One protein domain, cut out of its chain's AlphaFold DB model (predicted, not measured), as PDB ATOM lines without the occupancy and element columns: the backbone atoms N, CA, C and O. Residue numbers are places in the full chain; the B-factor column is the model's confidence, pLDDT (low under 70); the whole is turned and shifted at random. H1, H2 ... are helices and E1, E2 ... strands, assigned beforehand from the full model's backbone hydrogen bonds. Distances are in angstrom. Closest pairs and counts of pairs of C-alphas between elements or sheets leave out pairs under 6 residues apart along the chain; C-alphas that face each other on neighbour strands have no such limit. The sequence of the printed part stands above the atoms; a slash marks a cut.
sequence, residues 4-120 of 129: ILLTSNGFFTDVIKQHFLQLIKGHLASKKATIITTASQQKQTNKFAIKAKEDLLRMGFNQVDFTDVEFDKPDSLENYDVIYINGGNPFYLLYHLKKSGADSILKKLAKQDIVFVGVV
ATOM      1  N   ILE A   4     117.607  64.579  99.897       94.25
ATOM      2  CA  ILE A   4     116.376  65.367  99.815       94.25
ATOM      3  C   ILE A   4     115.531  65.096 101.054       94.25
ATOM      4  O   ILE A   4     115.256  63.942 101.376       94.25
ATOM      5  N   LEU A   5     115.093  66.168 101.708       95.38
ATOM      6  CA  LEU A   5     114.088  66.157 102.761       95.38
ATOM      7  C   LEU A   5     112.858  66.923 102.272       95.38
ATOM      8  O   LEU A   5     112.948  68.106 101.951       95.38
ATOM      9  N   LEU A   6     111.707  66.259 102.224       94.25
ATOM     10  CA  LEU A   6     110.429  66.894 101.903       94.25
ATOM     11  C   LEU A   6     109.579  66.975 103.168       94.25
ATOM     12  O   LEU A   6     109.459  65.995 103.900       94.25
ATOM     13  N   THR A   7     109.007  68.145 103.434       93.06
ATOM     14  CA  THR A   7     108.211  68.402 104.641       93.06
ATOM     15  C   THR A   7     107.075  69.377 104.343       93.06
ATOM     16  O   THR A   7     107.234  70.305 103.554       93.06
ATOM     17  N   SER A   8     105.914  69.191 104.966       86.94
ATOM     18  CA  SER A   8     104.811  70.163 104.901       86.94
ATOM     19  C   SER A   8     105.002  71.332 105.874       86.94
ATOM     20  O   SER A   8     104.540  72.441 105.633       86.94
ATOM     21  N   ASN A   9     105.744  71.105 106.960       82.69
ATOM     22  CA  ASN A   9     105.859  72.028 108.087       82.69
ATOM     23  C   ASN A   9     107.301  72.487 108.332       82.69
ATOM     24  O   ASN A   9     107.632  72.836 109.454       82.69
ATOM     25  N   GLY A  10     108.201  72.467 107.344       90.31
ATOM     26  CA  GLY A  10     109.591  72.923 107.529       90.31
ATOM     27  C   GLY A  10     110.276  72.297 108.757       90.31
ATOM     28  O   GLY A  10     110.087  71.115 109.034       90.31
ATOM     29  N   PHE A  11     111.029  73.093 109.527       94.75
ATOM     30  CA  PHE A  11     111.725  72.670 110.758       94.75
ATOM     31  C   PHE A  11     110.898  72.845 112.048       94.75
ATOM     32  O   PHE A  11     111.418  73.245 113.091       94.75
ATOM     33  N   PHE A  12     109.586  72.605 112.012       90.88
ATOM     34  CA  PHE A  12     108.727  72.842 113.182       90.88
ATOM     35  C   PHE A  12     108.882  71.813 114.305       90.88
ATOM     36  O   PHE A  12     108.606  72.149 115.454       90.88
ATOM     37  N   THR A  13     109.344  70.597 114.012       92.75
ATOM     38  CA  THR A  13     109.559  69.554 115.025       92.75
ATOM     39  C   THR A  13     111.029  69.168 115.110       92.75
ATOM     40  O   THR A  13     111.760  69.214 114.117       92.75
ATOM     41  N   ASP A  14     111.466  68.747 116.296       94.38
ATOM     42  CA  ASP A  14     112.850  68.311 116.494       94.38
ATOM     43  C   ASP A  14     113.161  67.019 115.738       94.38
ATOM     44  O   ASP A  14     114.282  66.852 115.271       94.38
ATOM     45  N   VAL A  15     112.160  66.168 115.498       95.25
ATOM     46  CA  VAL A  15     112.294  64.978 114.642       95.25
ATOM     47  C   VAL A  15     112.726  65.370 113.224       95.25
ATOM     48  O   VAL A  15     113.664  64.791 112.679       95.25
ATOM     49  N   ILE A  16     112.104  66.398 112.631       95.19
ATOM     50  CA  ILE A  16     112.479  66.859 111.285       95.19
ATOM     51  C   ILE A  16     113.887  67.465 111.297       95.19
ATOM     52  O   ILE A  16     114.678  67.185 110.396       95.19
ATOM     53  N   LYS A  17     114.229  68.255 112.324       96.56
ATOM     54  CA  LYS A  17     115.582  68.816 112.480       96.56
ATOM     55  C   LYS A  17     116.634  67.715 112.613       96.56
ATOM     56  O   LYS A  17     117.660  67.776 111.950       96.56
ATOM     57  N   GLN A  18     116.376  66.682 113.414       95.88
ATOM     58  CA  GLN A  18     117.284  65.549 113.592       95.88
ATOM     59  C   GLN A  18     117.506  64.791 112.280       95.88
ATOM     60  O   GLN A  18     118.652  64.531 111.917       95.88
ATOM     61  N   HIS A  19     116.441  64.500 111.527       95.56
ATOM     62  CA  HIS A  19     116.575  63.883 110.206       95.56
ATOM     63  C   HIS A  19     117.340  64.769 109.223       95.56
ATOM     64  O   HIS A  19     118.188  64.271 108.489       95.56
ATOM     65  N   PHE A  20     117.097  66.080 109.230       97.06
ATOM     66  CA  PHE A  20     117.871  67.022 108.429       97.06
ATOM     67  C   PHE A  20     119.365  66.978 108.776       97.06
ATOM     68  O   PHE A  20     120.196  66.850 107.880       97.06
ATOM     69  N   LEU A  21     119.711  67.013 110.066       96.06
ATOM     70  CA  LEU A  21     121.099  66.964 110.528       96.06
ATOM     71  C   LEU A  21     121.805  65.662 110.126       96.06
ATOM     72  O   LEU A  21     122.981  65.703 109.780       96.06
ATOM     73  N   GLN A  22     121.096  64.529 110.080       95.62
ATOM     74  CA  GLN A  22     121.643  63.251 109.595       95.62
ATOM     75  C   GLN A  22     122.036  63.278 108.107       95.62
ATOM     76  O   GLN A  22     122.874  62.483 107.678       95.62
ATOM     77  N   LEU A  23     121.460  64.180 107.301       95.31
ATOM     78  CA  LEU A  23     121.830  64.342 105.888       95.31
ATOM     79  C   LEU A  23     123.127  65.149 105.715       95.31
ATOM     80  O   LEU A  23     123.824  65.010 104.699       95.31
ATOM     81  N   ILE A  24     123.461  65.994 106.689       94.19
ATOM     82  CA  ILE A  24     124.633  66.863 106.641       94.19
ATOM     83  C   ILE A  24     125.876  66.064 107.033       94.19
ATOM     84  O   ILE A  24     125.919  65.383 108.052       94.19
ATOM     85  N   LYS A  25     126.920  66.163 106.207       90.69
ATOM     86  CA  LYS A  25     128.243  65.607 106.504       90.69
ATOM     87  C   LYS A  25     129.191  66.728 106.921       90.69
ATOM     88  O   LYS A  25     129.186  67.799 106.313       90.69
ATOM     89  N   GLY A  26     130.061  66.438 107.885       89.88
ATOM     90  CA  GLY A  26     131.048  67.391 108.393       89.88
ATOM     91  C   GLY A  26     130.457  68.416 109.366       89.88
ATOM     92  O   GLY A  26     129.352  68.246 109.875       89.88
ATOM     93  N   HIS A  27     131.218  69.473 109.643       91.50
ATOM     94  CA  HIS A  27     130.850  70.492 110.626       91.50
ATOM     95  C   HIS A  27     129.899  71.534 110.025       91.50
ATOM     96  O   HIS A  27     130.223  72.164 109.023       91.50
ATOM     97  N   LEU A  28     128.756  71.770 110.675       92.50
ATOM     98  CA  LEU A  28     127.740  72.744 110.238       92.50
ATOM     99  C   LEU A  28     128.296  74.173 110.128       92.50
ATOM    100  O   LEU A  28     127.953  74.901 109.203       92.50
ATOM    101  N   ALA A  29     129.233  74.539 111.005       93.50
ATOM    102  CA  ALA A  29     129.861  75.859 111.031       93.50
ATOM    103  C   ALA A  29     130.645  76.209 109.748       93.50
ATOM    104  O   ALA A  29     130.827  77.389 109.447       93.50
ATOM    105  N   SER A  30     131.112  75.209 108.987       94.19
ATOM    106  CA  SER A  30     131.794  75.422 107.701       94.19
ATOM    107  C   SER A  30     130.850  75.349 106.498       94.19
ATOM    108  O   SER A  30     131.310  75.477 105.366       94.19
ATOM    109  N   LYS A  31     129.563  75.062 106.721       96.31
ATOM    110  CA  LYS A  31     128.558  74.868 105.676       96.31
ATOM    111  C   LYS A  31     127.747  76.138 105.469       96.31
ATOM    112  O   LYS A  31     127.464  76.871 106.418       96.31
ATOM    113  N   LYS A  32     127.353  76.379 104.221       97.81
ATOM    114  CA  LYS A  32     126.519  77.525 103.839       97.81
ATOM    115  C   LYS A  32     125.138  77.050 103.418       97.81
ATOM    116  O   LYS A  32     125.019  76.083 102.666       97.81
ATOM    117  N   ALA A  33     124.101  77.742 103.875       98.44
ATOM    118  CA  ALA A  33     122.725  77.468 103.482       98.44
ATOM    119  C   ALA A  33     122.106  78.668 102.760       98.44
ATOM    120  O   ALA A  33     122.351  79.815 103.129       98.44
ATOM    121  N   THR A  34     121.265  78.396 101.770       98.62
ATOM    122  CA  THR A  34     120.370  79.396 101.186       98.62
ATOM    123  C   THR A  34     118.919  78.948 101.289       98.62
ATOM    124  O   THR A  34     118.607  77.759 101.183       98.62
ATOM    125  N   ILE A  35     118.030  79.914 101.500       98.56
ATOM    126  CA  ILE A  35     116.583  79.747 101.484       98.56
ATOM    127  C   ILE A  35     116.042  80.433 100.229       98.56
ATOM    128  O   ILE A  35     115.999  81.661 100.146       98.56
ATOM    129  N   ILE A  36     115.589  79.635  99.261       98.25
ATOM    130  CA  ILE A  36     114.884  80.109  98.075       98.25
ATOM    131  C   ILE A  36     113.485  80.563  98.490       98.25
ATOM    132  O   ILE A  36     112.638  79.745  98.855       98.25
ATOM    133  N   THR A  37     113.226  81.867  98.416       97.75
ATOM    134  CA  THR A  37     111.958  82.478  98.852       97.75
ATOM    135  C   THR A  37     110.999  82.796  97.711       97.75
ATOM    136  O   THR A  37     109.893  83.272  97.960       97.75
ATOM    137  N   THR A  38     111.391  82.514  96.466       97.38
ATOM    138  CA  THR A  38     110.685  82.933  95.245       97.38
ATOM    139  C   THR A  38     109.219  82.523  95.189       97.38
ATOM    140  O   THR A  38     108.415  83.271  94.646       97.38
ATOM    141  N   ALA A  39     108.853  81.370  95.760       95.44
ATOM    142  CA  ALA A  39     107.472  80.884  95.766       95.44
ATOM    143  C   ALA A  39     106.514  81.783  96.574       95.44
ATOM    144  O   ALA A  39     105.315  81.814  96.306       95.44
ATOM    145  N   SER A  40     107.017  82.490  97.585       94.12
ATOM    146  CA  SER A  40     106.211  83.317  98.483       94.12
ATOM    147  C   SER A  40     106.117  84.748  97.963       94.12
ATOM    148  O   SER A  40     107.138  85.362  97.680       94.12
ATOM    149  N   GLN A  41     104.923  85.344  97.956       93.19
ATOM    150  CA  GLN A  41     104.773  86.778  97.657       93.19
ATOM    151  C   GLN A  41     105.519  87.671  98.660       93.19
ATOM    152  O   GLN A  41     106.038  88.716  98.291       93.19
ATOM    153  N   GLN A  42     105.622  87.234  99.920       94.12
ATOM    154  CA  GLN A  42     106.349  87.948 100.977       94.12
ATOM    155  C   GLN A  42     107.873  87.733 100.901       94.12
ATOM    156  O   GLN A  42     108.614  88.341 101.660       94.12
ATOM    157  N   LYS A  43     108.367  86.854 100.015       95.06
ATOM    158  CA  LYS A  43     109.807  86.627  99.800       95.06
ATOM    159  C   LYS A  43     110.585  86.457 101.124       95.06
ATOM    160  O   LYS A  43     110.199  85.621 101.942       95.06
ATOM    161  N   GLN A  44     111.643  87.240 101.352       95.56
ATOM    162  CA  GLN A  44     112.472  87.219 102.560       95.56
ATOM    163  C   GLN A  44     111.761  87.698 103.833       95.56
ATOM    164  O   GLN A  44     112.240  87.423 104.930       95.56
ATOM    165  N   THR A  45     110.630  88.404 103.715       96.31
ATOM    166  CA  THR A  45     109.827  88.828 104.873       96.31
ATOM    167  C   THR A  45     108.781  87.785 105.276       96.31
ATOM    168  O   THR A  45     108.101  87.953 106.286       96.31
ATOM    169  N   ASN A  46     108.676  86.669 104.541       94.62
ATOM    170  CA  ASN A  46     107.803  85.557 104.899       94.62
ATOM    171  C   ASN A  46     108.194  84.969 106.266       94.62
ATOM    172  O   ASN A  46     109.319  84.498 106.456       94.62
ATOM    173  N   LYS A  47     107.236  84.910 107.197       94.25
ATOM    174  CA  LYS A  47     107.465  84.412 108.567       94.25
ATOM    175  C   LYS A  47     108.055  82.997 108.631       94.25
ATOM    176  O   LYS A  47     108.848  82.707 109.521       94.25
ATOM    177  N   PHE A  48     107.702  82.117 107.692       93.44
ATOM    178  CA  PHE A  48     108.224  80.750 107.652       93.44
ATOM    179  C   PHE A  48     109.654  80.699 107.106       93.44
ATOM    180  O   PHE A  48     110.455  79.916 107.611       93.44
ATOM    181  N   ALA A  49     110.001  81.567 106.149       96.12
ATOM    182  CA  ALA A  49     111.375  81.722 105.674       96.12
ATOM    183  C   ALA A  49     112.289  82.275 106.780       96.12
ATOM    184  O   ALA A  49     113.374  81.743 107.006       96.12
ATOM    185  N   ILE A  50     111.823  83.291 107.517       97.50
ATOM    186  CA  ILE A  50     112.540  83.850 108.674       97.50
ATOM    187  C   ILE A  50     112.744  82.776 109.742       97.50
ATOM    188  O   ILE A  50     113.874  82.544 110.167       97.50
ATOM    189  N   LYS A  51     111.684  82.047 110.111       96.25
ATOM    190  CA  LYS A  51     111.790  80.944 111.073       96.25
ATOM    191  C   LYS A  51     112.787  79.875 110.611       96.25
ATOM    192  O   LYS A  51     113.610  79.433 111.406       96.25
ATOM    193  N   ALA A  52     112.742  79.468 109.341       97.56
ATOM    194  CA  ALA A  52     113.679  78.486 108.797       97.56
ATOM    195  C   ALA A  52     115.133  78.974 108.883       97.56
ATOM    196  O   ALA A  52     116.018  78.196 109.240       97.56
ATOM    197  N   LYS A  53     115.372  80.267 108.620       98.50
ATOM    198  CA  LYS A  53     116.683  80.899 108.798       98.50
ATOM    199  C   LYS A  53     117.142  80.834 110.250       98.50
ATOM    200  O   LYS A  53     118.261  80.399 110.509       98.50
ATOM    201  N   GLU A  54     116.285  81.216 111.191       98.31
ATOM    202  CA  GLU A  54     116.592  81.130 112.619       98.31
ATOM    203  C   GLU A  54     116.897  79.699 113.063       98.31
ATOM    204  O   GLU A  54     117.845  79.482 113.810       98.31
ATOM    205  N   ASP A  55     116.126  78.714 112.600       98.25
ATOM    206  CA  ASP A  55     116.345  77.313 112.953       98.25
ATOM    207  C   ASP A  55     117.678  76.794 112.402       98.25
ATOM    208  O   ASP A  55     118.408  76.122 113.127       98.25
ATOM    209  N   LEU A  56     118.043  77.141 111.162       98.38
ATOM    210  CA  LEU A  56     119.353  76.803 110.593       98.38
ATOM    211  C   LEU A  56     120.498  77.434 111.395       98.38
ATOM    212  O   LEU A  56     121.464  76.746 111.726       98.38
ATOM    213  N   LEU A  57     120.373  78.706 111.778       98.25
ATOM    214  CA  LEU A  57     121.363  79.374 112.628       98.25
ATOM    215  C   LEU A  57     121.469  78.701 114.006       98.25
ATOM    216  O   LEU A  57     122.571  78.393 114.455       98.25
ATOM    217  N   ARG A  58     120.338  78.383 114.653       97.81
ATOM    218  CA  ARG A  58     120.304  77.662 115.943       97.81
ATOM    219  C   ARG A  58     120.901  76.257 115.850       97.81
ATOM    220  O   ARG A  58     121.464  75.778 116.827       97.81
ATOM    221  N   MET A  59     120.789  75.602 114.695       97.19
ATOM    222  CA  MET A  59     121.411  74.301 114.435       97.19
ATOM    223  C   MET A  59     122.930  74.385 114.207       97.19
ATOM    224  O   MET A  59     123.583  73.347 114.201       97.19
ATOM    225  N   GLY A  60     123.508  75.584 114.056       97.25
ATOM    226  CA  GLY A  60     124.961  75.787 113.993       97.25
ATOM    227  C   GLY A  60     125.519  76.155 112.617       97.25
ATOM    228  O   GLY A  60     126.727  76.041 112.410       97.25
ATOM    229  N   PHE A  61     124.680  76.583 111.668       97.94
ATOM    230  CA  PHE A  61     125.162  77.218 110.436       97.94
ATOM    231  C   PHE A  61     125.643  78.643 110.728       97.94
ATOM    232  O   PHE A  61     124.949  79.405 111.394       97.94
ATOM    233  N   ASN A  62     126.791  79.033 110.169       96.06
ATOM    234  CA  ASN A  62     127.310  80.402 110.301       96.06
ATOM    235  C   ASN A  62     126.797  81.350 109.208       96.06
ATOM    236  O   ASN A  62     126.772  82.563 109.403       96.06
ATOM    237  N   GLN A  63     126.401  80.808 108.053       97.69
ATOM    238  CA  GLN A  63     125.919  81.582 106.915       97.69
ATOM    239  C   GLN A  63     124.611  80.987 106.396       97.69
ATOM    240  O   GLN A  63     124.579  79.850 105.915       97.69
ATOM    241  N   VAL A  64     123.539  81.774 106.510       98.50
ATOM    242  CA  VAL A  64     122.204  81.438 106.009       98.50
ATOM    243  C   VAL A  64     121.628  82.649 105.284       98.50
ATOM    244  O   VAL A  64     121.246  83.644 105.913       98.50
ATOM    245  N   ASP A  65     121.549  82.555 103.965       98.50
ATOM    246  CA  ASP A  65     121.120  83.647 103.094       98.50
ATOM    247  C   ASP A  65     119.718  83.402 102.530       98.50
ATOM    248  O   ASP A  65     119.206  82.282 102.534       98.50
ATOM    249  N   PHE A  66     119.078  84.474 102.067       98.56
ATOM    250  CA  PHE A  66     117.876  84.370 101.247       98.56
ATOM    251  C   PHE A  66     118.271  84.512  99.784       98.56
ATOM    252  O   PHE A  66     119.138  85.319  99.451       98.56
ATOM    253  N   THR A  67     117.625  83.741  98.919       98.50
ATOM    254  CA  THR A  67     117.778  83.859  97.471       98.50
ATOM    255  C   THR A  67     116.405  83.945  96.826       98.50
ATOM    256  O   THR A  67     115.513  83.137  97.093       98.50
ATOM    257  N   ASP A  68     116.237  84.909  95.938       98.12
ATOM    258  CA  ASP A  68     115.082  85.020  95.073       98.12
ATOM    259  C   ASP A  68     115.516  84.881  93.616       98.12
ATOM    260  O   ASP A  68     115.992  85.831  93.007       98.12
ATOM    261  N   VAL A  69     115.300  83.705  93.022       97.94
ATOM    262  CA  VAL A  69     115.708  83.410  91.635       97.94
ATOM    263  C   VAL A  69     114.956  84.230  90.579       97.94
ATOM    264  O   VAL A  69     115.216  84.086  89.385       97.94
ATOM    265  N   GLU A  70     113.991  85.050  90.997       97.69
ATOM    266  CA  GLU A  70     113.402  86.090  90.163       97.69
ATOM    267  C   GLU A  70     114.366  87.258  89.906       97.69
ATOM    268  O   GLU A  70     114.381  87.784  88.793       97.69
ATOM    269  N   PHE A  71     115.165  87.643  90.905       97.69
ATOM    270  CA  PHE A  71     116.001  88.849  90.878       97.69
ATOM    271  C   PHE A  71     117.499  88.549  91.029       97.69
ATOM    272  O   PHE A  71     118.332  89.263  90.471       97.69
ATOM    273  N   ASP A  72     117.847  87.489  91.754       97.69
ATOM    274  CA  ASP A  72     119.221  87.094  92.026       97.69
ATOM    275  C   ASP A  72     119.822  86.272  90.887       97.69
ATOM    276  O   ASP A  72     119.146  85.531  90.168       97.69
ATOM    277  N   LYS A  73     121.152  86.351  90.759       96.25
ATOM    278  CA  LYS A  73     121.895  85.533  89.798       96.25
ATOM    279  C   LYS A  73     121.838  84.061  90.220       96.25
ATOM    280  O   LYS A  73     122.294  83.735  91.321       96.25
ATOM    281  N   PRO A  74     121.365  83.152  89.354       94.38
ATOM    282  CA  PRO A  74     121.151  81.757  89.722       94.38
ATOM    283  C   PRO A  74     122.463  81.002  89.979       94.38
ATOM    284  O   PRO A  74     122.480  80.085  90.794       94.38
ATOM    285  N   ASP A  75     123.579  81.431  89.377       96.56
ATOM    286  CA  ASP A  75     124.915  80.853  89.608       96.56
ATOM    287  C   ASP A  75     125.365  80.968  91.072       96.56
ATOM    288  O   ASP A  75     126.185  80.182  91.544       96.56
ATOM    289  N   SER A  76     124.798  81.916  91.830       95.94
ATOM    290  CA  SER A  76     125.090  82.055  93.259       95.94
ATOM    291  C   SER A  76     124.721  80.806  94.066       95.94
ATOM    292  O   SER A  76     125.357  80.553  95.092       95.94
ATOM    293  N   LEU A  77     123.766  79.998  93.581       97.38
ATOM    294  CA  LEU A  77     123.319  78.752  94.210       97.38
ATOM    295  C   LEU A  77     124.440  77.710  94.325       97.38
ATOM    296  O   LEU A  77     124.379  76.860  95.209       97.38
ATOM    297  N   GLU A  78     125.479  77.784  93.485       97.00
ATOM    298  CA  GLU A  78     126.619  76.856  93.535       97.00
ATOM    299  C   GLU A  78     127.521  77.064  94.765       97.00
ATOM    300  O   GLU A  78     128.338  76.201  95.079       97.00
ATOM    301  N   ASN A  79     127.361  78.176  95.492       96.44
ATOM    302  CA  ASN A  79     128.168  78.496  96.674       96.44
ATOM    303  C   ASN A  79     127.622  77.909  97.984       96.44
ATOM    304  O   ASN A  79     128.205  78.155  99.042       96.44
ATOM    305  N   TYR A  80     126.498  77.191  97.939       97.62
ATOM    306  CA  TYR A  80     125.802  76.697  99.126       97.62
ATOM    307  C   TYR A  80     125.820  75.172  99.194       97.62
ATOM    308  O   TYR A  80     125.674  74.490  98.186       97.62
ATOM    309  N   ASP A  81     125.943  74.640 100.408       97.06
ATOM    310  CA  ASP A  81     125.874  73.207 100.702       97.06
ATOM    311  C   ASP A  81     124.436  72.729 100.958       97.06
ATOM    312  O   ASP A  81     124.128  71.539 100.837       97.06
ATOM    313  N   VAL A  82     123.559  73.658 101.356       97.88
ATOM    314  CA  VAL A  82     122.152  73.404 101.665       97.88
ATOM    315  C   VAL A  82     121.268  74.376 100.900       97.88
ATOM    316  O   VAL A  82     121.444  75.591 100.986       97.88
ATOM    317  N   ILE A  83     120.278  73.832 100.199       98.25
ATOM    318  CA  ILE A  83     119.262  74.594  99.476       98.25
ATOM    319  C   ILE A  83     117.900  74.274 100.084       98.25
ATOM    320  O   ILE A  83     117.358  73.181  99.914       98.25
ATOM    321  N   TYR A  84     117.340  75.244 100.795       98.12
ATOM    322  CA  TYR A  84     115.999  75.177 101.358       98.12
ATOM    323  C   TYR A  84     115.028  75.913 100.435       98.12
ATOM    324  O   TYR A  84     115.197  77.092 100.161       98.12
ATOM    325  N   ILE A  85     113.986  75.248  99.959       97.38
ATOM    326  CA  ILE A  85     112.954  75.831  99.103       97.38
ATOM    327  C   ILE A  85     111.749  76.147  99.984       97.38
ATOM    328  O   ILE A  85     111.047  75.239 100.436       97.38
ATOM    329  N   ASN A  86     111.531  77.437 100.250       95.56
ATOM    330  CA  ASN A  86     110.405  77.891 101.058       95.56
ATOM    331  C   ASN A  86     109.076  77.703 100.312       95.56
ATOM    332  O   ASN A  86     109.008  77.863  99.092       95.56
ATOM    333  N   GLY A  87     108.016  77.398 101.062       91.38
ATOM    334  CA  GLY A  87     106.683  77.193 100.502       91.38
ATOM    335  C   GLY A  87     106.047  78.471  99.941       91.38
ATOM    336  O   GLY A  87     106.461  79.592 100.247       91.38
ATOM    337  N   GLY A  88     105.020  78.288  99.111       90.88
ATOM    338  CA  GLY A  88     104.298  79.358  98.425       90.88
ATOM    339  C   GLY A  88     103.645  78.846  97.141       90.88
ATOM    340  O   GLY A  88     103.249  77.685  97.071       90.88
ATOM    341  N   ASN A  89     103.556  79.686  96.110       93.25
ATOM    342  CA  ASN A  89     103.020  79.314  94.802       93.25
ATOM    343  C   ASN A  89     104.051  78.492  93.989       93.25
ATOM    344  O   ASN A  89     105.054  79.050  93.526       93.25
ATOM    345  N   PRO A  90     103.803  77.190  93.743       92.12
ATOM    346  CA  PRO A  90     104.743  76.333  93.024       92.12
ATOM    347  C   PRO A  90     104.849  76.676  91.532       92.12
ATOM    348  O   PRO A  90     105.912  76.489  90.942       92.12
ATOM    349  N   PHE A  91     103.790  77.207  90.912       94.81
ATOM    350  CA  PHE A  91     103.816  77.611  89.503       94.81
ATOM    351  C   PHE A  91     104.680  78.853  89.300       94.81
ATOM    352  O   PHE A  91     105.453  78.905  88.344       94.81
ATOM    353  N   TYR A  92     104.601  79.811  90.228       95.88
ATOM    354  CA  TYR A  92     105.463  80.992  90.222       95.88
ATOM    355  C   TYR A  92     106.935  80.597  90.374       95.88
ATOM    356  O   TYR A  92     107.775  80.976  89.558       95.88
ATOM    357  N   LEU A  93     107.236  79.743  91.359       96.88
ATOM    358  CA  LEU A  93     108.580  79.204  91.550       96.88
ATOM    359  C   LEU A  93     109.091  78.494  90.290       96.88
ATOM    360  O   LEU A  93     110.185  78.794  89.819       96.88
ATOM    361  N   LEU A  94     108.305  77.574  89.722       97.50
ATOM    362  CA  LEU A  94     108.711  76.808  88.544       97.50
ATOM    363  C   LEU A  94     108.950  77.704  87.324       97.50
ATOM    364  O   LEU A  94     109.908  77.479  86.582       97.50
ATOM    365  N   TYR A  95     108.102  78.715  87.117       98.12
ATOM    366  CA  TYR A  95     108.279  79.695  86.049       98.12
ATOM    367  C   TYR A  95     109.614  80.432  86.197       98.12
ATOM    368  O   TYR A  95     110.404  80.448  85.252       98.12
ATOM    369  N   HIS A  96     109.910  80.972  87.383       98.50
ATOM    370  CA  HIS A  96     111.142  81.729  87.605       98.50
ATOM    371  C   HIS A  96     112.396  80.855  87.600       98.50
ATOM    372  O   HIS A  96     113.402  81.281  87.044       98.50
ATOM    373  N   LEU A  97     112.332  79.617  88.103       98.31
ATOM    374  CA  LEU A  97     113.442  78.663  88.002       98.31
ATOM    375  C   LEU A  97     113.830  78.388  86.544       98.31
ATOM    376  O   LEU A  97     115.016  78.354  86.220       98.31
ATOM    377  N   LYS A  98     112.840  78.200  85.662       98.12
ATOM    378  CA  LYS A  98     113.083  77.995  84.226       98.12
ATOM    379  C   LYS A  98     113.546  79.276  83.537       98.12
ATOM    380  O   LYS A  98     114.451  79.226  82.716       98.12
ATOM    381  N   LYS A  99     112.928  80.415  83.863       98.25
ATOM    382  CA  LYS A  99     113.235  81.711  83.243       98.25
ATOM    383  C   LYS A  99     114.658  82.178  83.545       98.25
ATOM    384  O   LYS A  99     115.301  82.722  82.657       98.25
ATOM    385  N   SER A 100     115.137  81.978  84.773       97.62
ATOM    386  CA  SER A 100     116.501  82.356  85.159       97.62
ATOM    387  C   SER A 100     117.551  81.320  84.757       97.62
ATOM    388  O   SER A 100     118.726  81.651  84.701       97.62
ATOM    389  N   GLY A 101     117.157  80.073  84.473       98.00
ATOM    390  CA  GLY A 101     118.085  78.954  84.267       98.00
ATOM    391  C   GLY A 101     118.541  78.281  85.569       98.00
ATOM    392  O   GLY A 101     119.318  77.322  85.535       98.00
ATOM    393  N   ALA A 102     118.023  78.722  86.722       97.94
ATOM    394  CA  ALA A 102     118.262  78.077  88.009       97.94
ATOM    395  C   ALA A 102     117.849  76.598  88.009       97.94
ATOM    396  O   ALA A 102     118.484  75.791  88.680       97.94
ATOM    397  N   ASP A 103     116.830  76.199  87.238       98.00
ATOM    398  CA  ASP A 103     116.397  74.800  87.150       98.00
ATOM    399  C   ASP A 103     117.531  73.851  86.711       98.00
ATOM    400  O   ASP A 103     117.654  72.734  87.219       98.00
ATOM    401  N   SER A 104     118.382  74.303  85.790       97.81
ATOM    402  CA  SER A 104     119.506  73.534  85.261       97.81
ATOM    403  C   SER A 104     120.642  73.438  86.278       97.81
ATOM    404  O   SER A 104     121.217  72.360  86.466       97.81
ATOM    405  N   ILE A 105     120.898  74.524  87.009       97.62
ATOM    406  CA  ILE A 105     121.869  74.568  88.109       97.62
ATOM    407  C   ILE A 105     121.419  73.649  89.248       97.62
ATOM    408  O   ILE A 105     122.184  72.791  89.680       97.62
ATOM    409  N   LEU A 106     120.153  73.717  89.669       96.50
ATOM    410  CA  LEU A 106     119.619  72.830  90.705       96.50
ATOM    411  C   LEU A 106     119.717  71.349  90.302       96.50
ATOM    412  O   LEU A 106     120.100  70.516  91.124       96.50
ATOM    413  N   LYS A 107     119.456  71.003  89.031       95.50
ATOM    414  CA  LYS A 107     119.647  69.632  88.510       95.50
ATOM    415  C   LYS A 107     121.111  69.182  88.553       95.50
ATOM    416  O   LYS A 107     121.370  68.005  88.808       95.50
ATOM    417  N   LYS A 108     122.064  70.083  88.292       95.94
ATOM    418  CA  LYS A 108     123.508  69.815  88.428       95.94
ATOM    419  C   LYS A 108     123.870  69.583  89.897       95.94
ATOM    420  O   LYS A 108     124.489  68.568  90.209       95.94
ATOM    421  N   LEU A 109     123.425  70.464  90.792       95.50
ATOM    422  CA  LEU A 109     123.683  70.395  92.234       95.50
ATOM    423  C   LEU A 109     123.065  69.149  92.885       95.50
ATOM    424  O   LEU A 109     123.693  68.528  93.736       95.50
ATOM    425  N   ALA A 110     121.900  68.693  92.419       93.44
ATOM    426  CA  ALA A 110     121.280  67.447  92.881       93.44
ATOM    427  C   ALA A 110     122.140  66.194  92.621       93.44
ATOM    428  O   ALA A 110     121.972  65.170  93.282       93.44
ATOM    429  N   LYS A 111     123.085  66.247  91.675       93.06
ATOM    430  CA  LYS A 111     124.023  65.142  91.419       93.06
ATOM    431  C   LYS A 111     125.242  65.169  92.353       93.06
ATOM    432  O   LYS A 111     125.994  64.198  92.375       93.06
ATOM    433  N   GLN A 112     125.422  66.245  93.117       91.88
ATOM    434  CA  GLN A 112     126.531  66.468  94.047       91.88
ATOM    435  C   GLN A 112     126.114  66.153  95.499       91.88
ATOM    436  O   GLN A 112     125.037  65.605  95.734       91.88
ATOM    437  N   ASP A 113     126.963  66.464  96.486       91.19
ATOM    438  CA  ASP A 113     126.689  66.221  97.919       91.19
ATOM    439  C   ASP A 113     125.872  67.357  98.578       91.19
ATOM    440  O   ASP A 113     126.034  67.633  99.765       91.19
ATOM    441  N   ILE A 114     124.992  68.006  97.807       95.31
ATOM    442  CA  ILE A 114     124.121  69.100  98.262       95.31
ATOM    443  C   ILE A 114     122.870  68.538  98.940       95.31
ATOM    444  O   ILE A 114     122.269  67.565  98.464       95.31
ATOM    445  N   VAL A 115     122.460  69.167 100.043       97.25
ATOM    446  CA  VAL A 115     121.214  68.832 100.743       97.25
ATOM    447  C   VAL A 115     120.095  69.761 100.305       97.25
ATOM    448  O   VAL A 115     120.204  70.980 100.406       97.25
ATOM    449  N   PHE A 116     118.994  69.172  99.858       97.50
ATOM    450  CA  PHE A 116     117.785  69.881  99.472       97.50
ATOM    451  C   PHE A 116     116.702  69.697 100.528       97.50
ATOM    452  O   PHE A 116     116.410  68.572 100.932       97.50
ATOM    453  N   VAL A 117     116.064  70.795 100.924       97.38
ATOM    454  CA  VAL A 117     114.879  70.776 101.786       97.38
ATOM    455  C   VAL A 117     113.734  71.438 101.036       97.38
ATOM    456  O   VAL A 117     113.806  72.621 100.732       97.38
ATOM    457  N   GLY A 118     112.691  70.685 100.701       95.31
ATOM    458  CA  GLY A 118     111.505  71.209 100.025       95.31
ATOM    459  C   GLY A 118     110.348  71.355 101.000       95.31
ATOM    460  O   GLY A 118     109.964  70.366 101.628       95.31
ATOM    461  N   VAL A 119     109.784  72.563 101.111       92.69
ATOM    462  CA  VAL A 119     108.638  72.815 101.991       92.69
ATOM    463  C   VAL A 119     107.371  73.096 101.206       92.69
ATOM    464  O   VAL A 119     107.294  74.053 100.436       92.69
ATOM    465  N   VAL A 120     106.355  72.274 101.446       82.44
ATOM    466  CA  VAL A 120     105.012  72.465 100.896       82.44
ATOM    467  C   VAL A 120     104.146  73.096 101.976       82.44
ATOM    468  O   VAL A 120     103.597  72.395 102.817       82.44
TER     469      VAL A 120
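Overview. This is residues 4 to 120 of the 129 residues of the protein "Peptidase S51-like protein" of Paenisporosarcina sp. OV554 (UniProt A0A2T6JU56). A twisted, parallel five-stranded sheet forms the middle, with H1 and H2 over one face and H3 over part of the other. H5 lies side by side with H3 and only grazes the sheet, while H4 makes a corner with H5 and lies farther out. The printed part has 117 residues with five named helices and five named strands, in the order E1 H1 E2 H2 E3 H3 E4 H4 H5 E5; across the sheet the order is E1, E5, E4, E2, E3. The class is mixed, helices and strands, and the whole is compact, with a radius of gyration of the C-alphas of 13.1 A and spans of 34 by 28 by 21 A.

Along the chain. The strands are E1, residues 4 to 7, beginning at C-alpha 4 (116.376, 65.367, 99.815); E5, 115 to 119, 13.3 A long and ending at C-alpha 119 (108.638, 72.815, 101.991); E4, 82 to 85; E2, 32 to 36, 13.2 A; and E3, 63 to 67, 12.7 A. The helices are H1, residues 14 to 23, 14.5 A; H2, 47 to 58, 16.3 A; H3, 74 to 79; H4, 90 to 100, 15.4 A; and H5, 102 to 109.

Arrangement. Backbone N and O atoms of neighbour strands are within hydrogen-bond range: N 5 and O 116 of E1 and E5 at 2.8 A, N 85 and O 117 of E4 and E5 at 2.7 A, N 36 and O 84 of E2 and E4 at 2.7 A, and N 35 and O 65 of E2 and E3 at 2.8 A. E2, H2, E3 and E4, H4 H5, E5 are strand-helix-strand units, two parallel neighbour strands with helices between; E1, H1, E2 and E3, H3, E4 are split units, with other strands between theirs. The four crossovers are right-handed. H2 lies over E2, along the strands, at a height over the sheet of 9.1 A; its closest C-alphas to E3 are those of Lys 53 and Val 64, 6.2 A. H1 is on the same face at 10.1 A, over E1, though 2 of its C-alphas fall on E5. H3 is on the opposite face at 9.2 A, only just over E2, with 3 of its C-alphas there. H3 and H5 touch, Pro 74 to Ala 102 at 5.0 A between C-alphas, at a shallow tilt of 24 degrees, the same way. H5 only grazes the sheet with residues 106 to 109. H4 is not on the sheet; it is close to but not clearly touching H5, about perpendicular at 85 degrees, the closest C-alphas being those of Leu 97 and Asp 103, 4.9 A. H1 and H2 are apart. In H1, H2, H4 and H5 every O i to N i+4 pair is within hydrogen-bond range; H3 has 0 of 2, but 3 of 3 O i to N i+3 pairs.

Size, cuts and confidence. The C-alphas farthest apart, those of Asp 14 and Lys 99, are 35.9 A apart. The printed part has no cut and no long link. Mean pLDDT of the printed part is 95.7, and no printed residue is under 70.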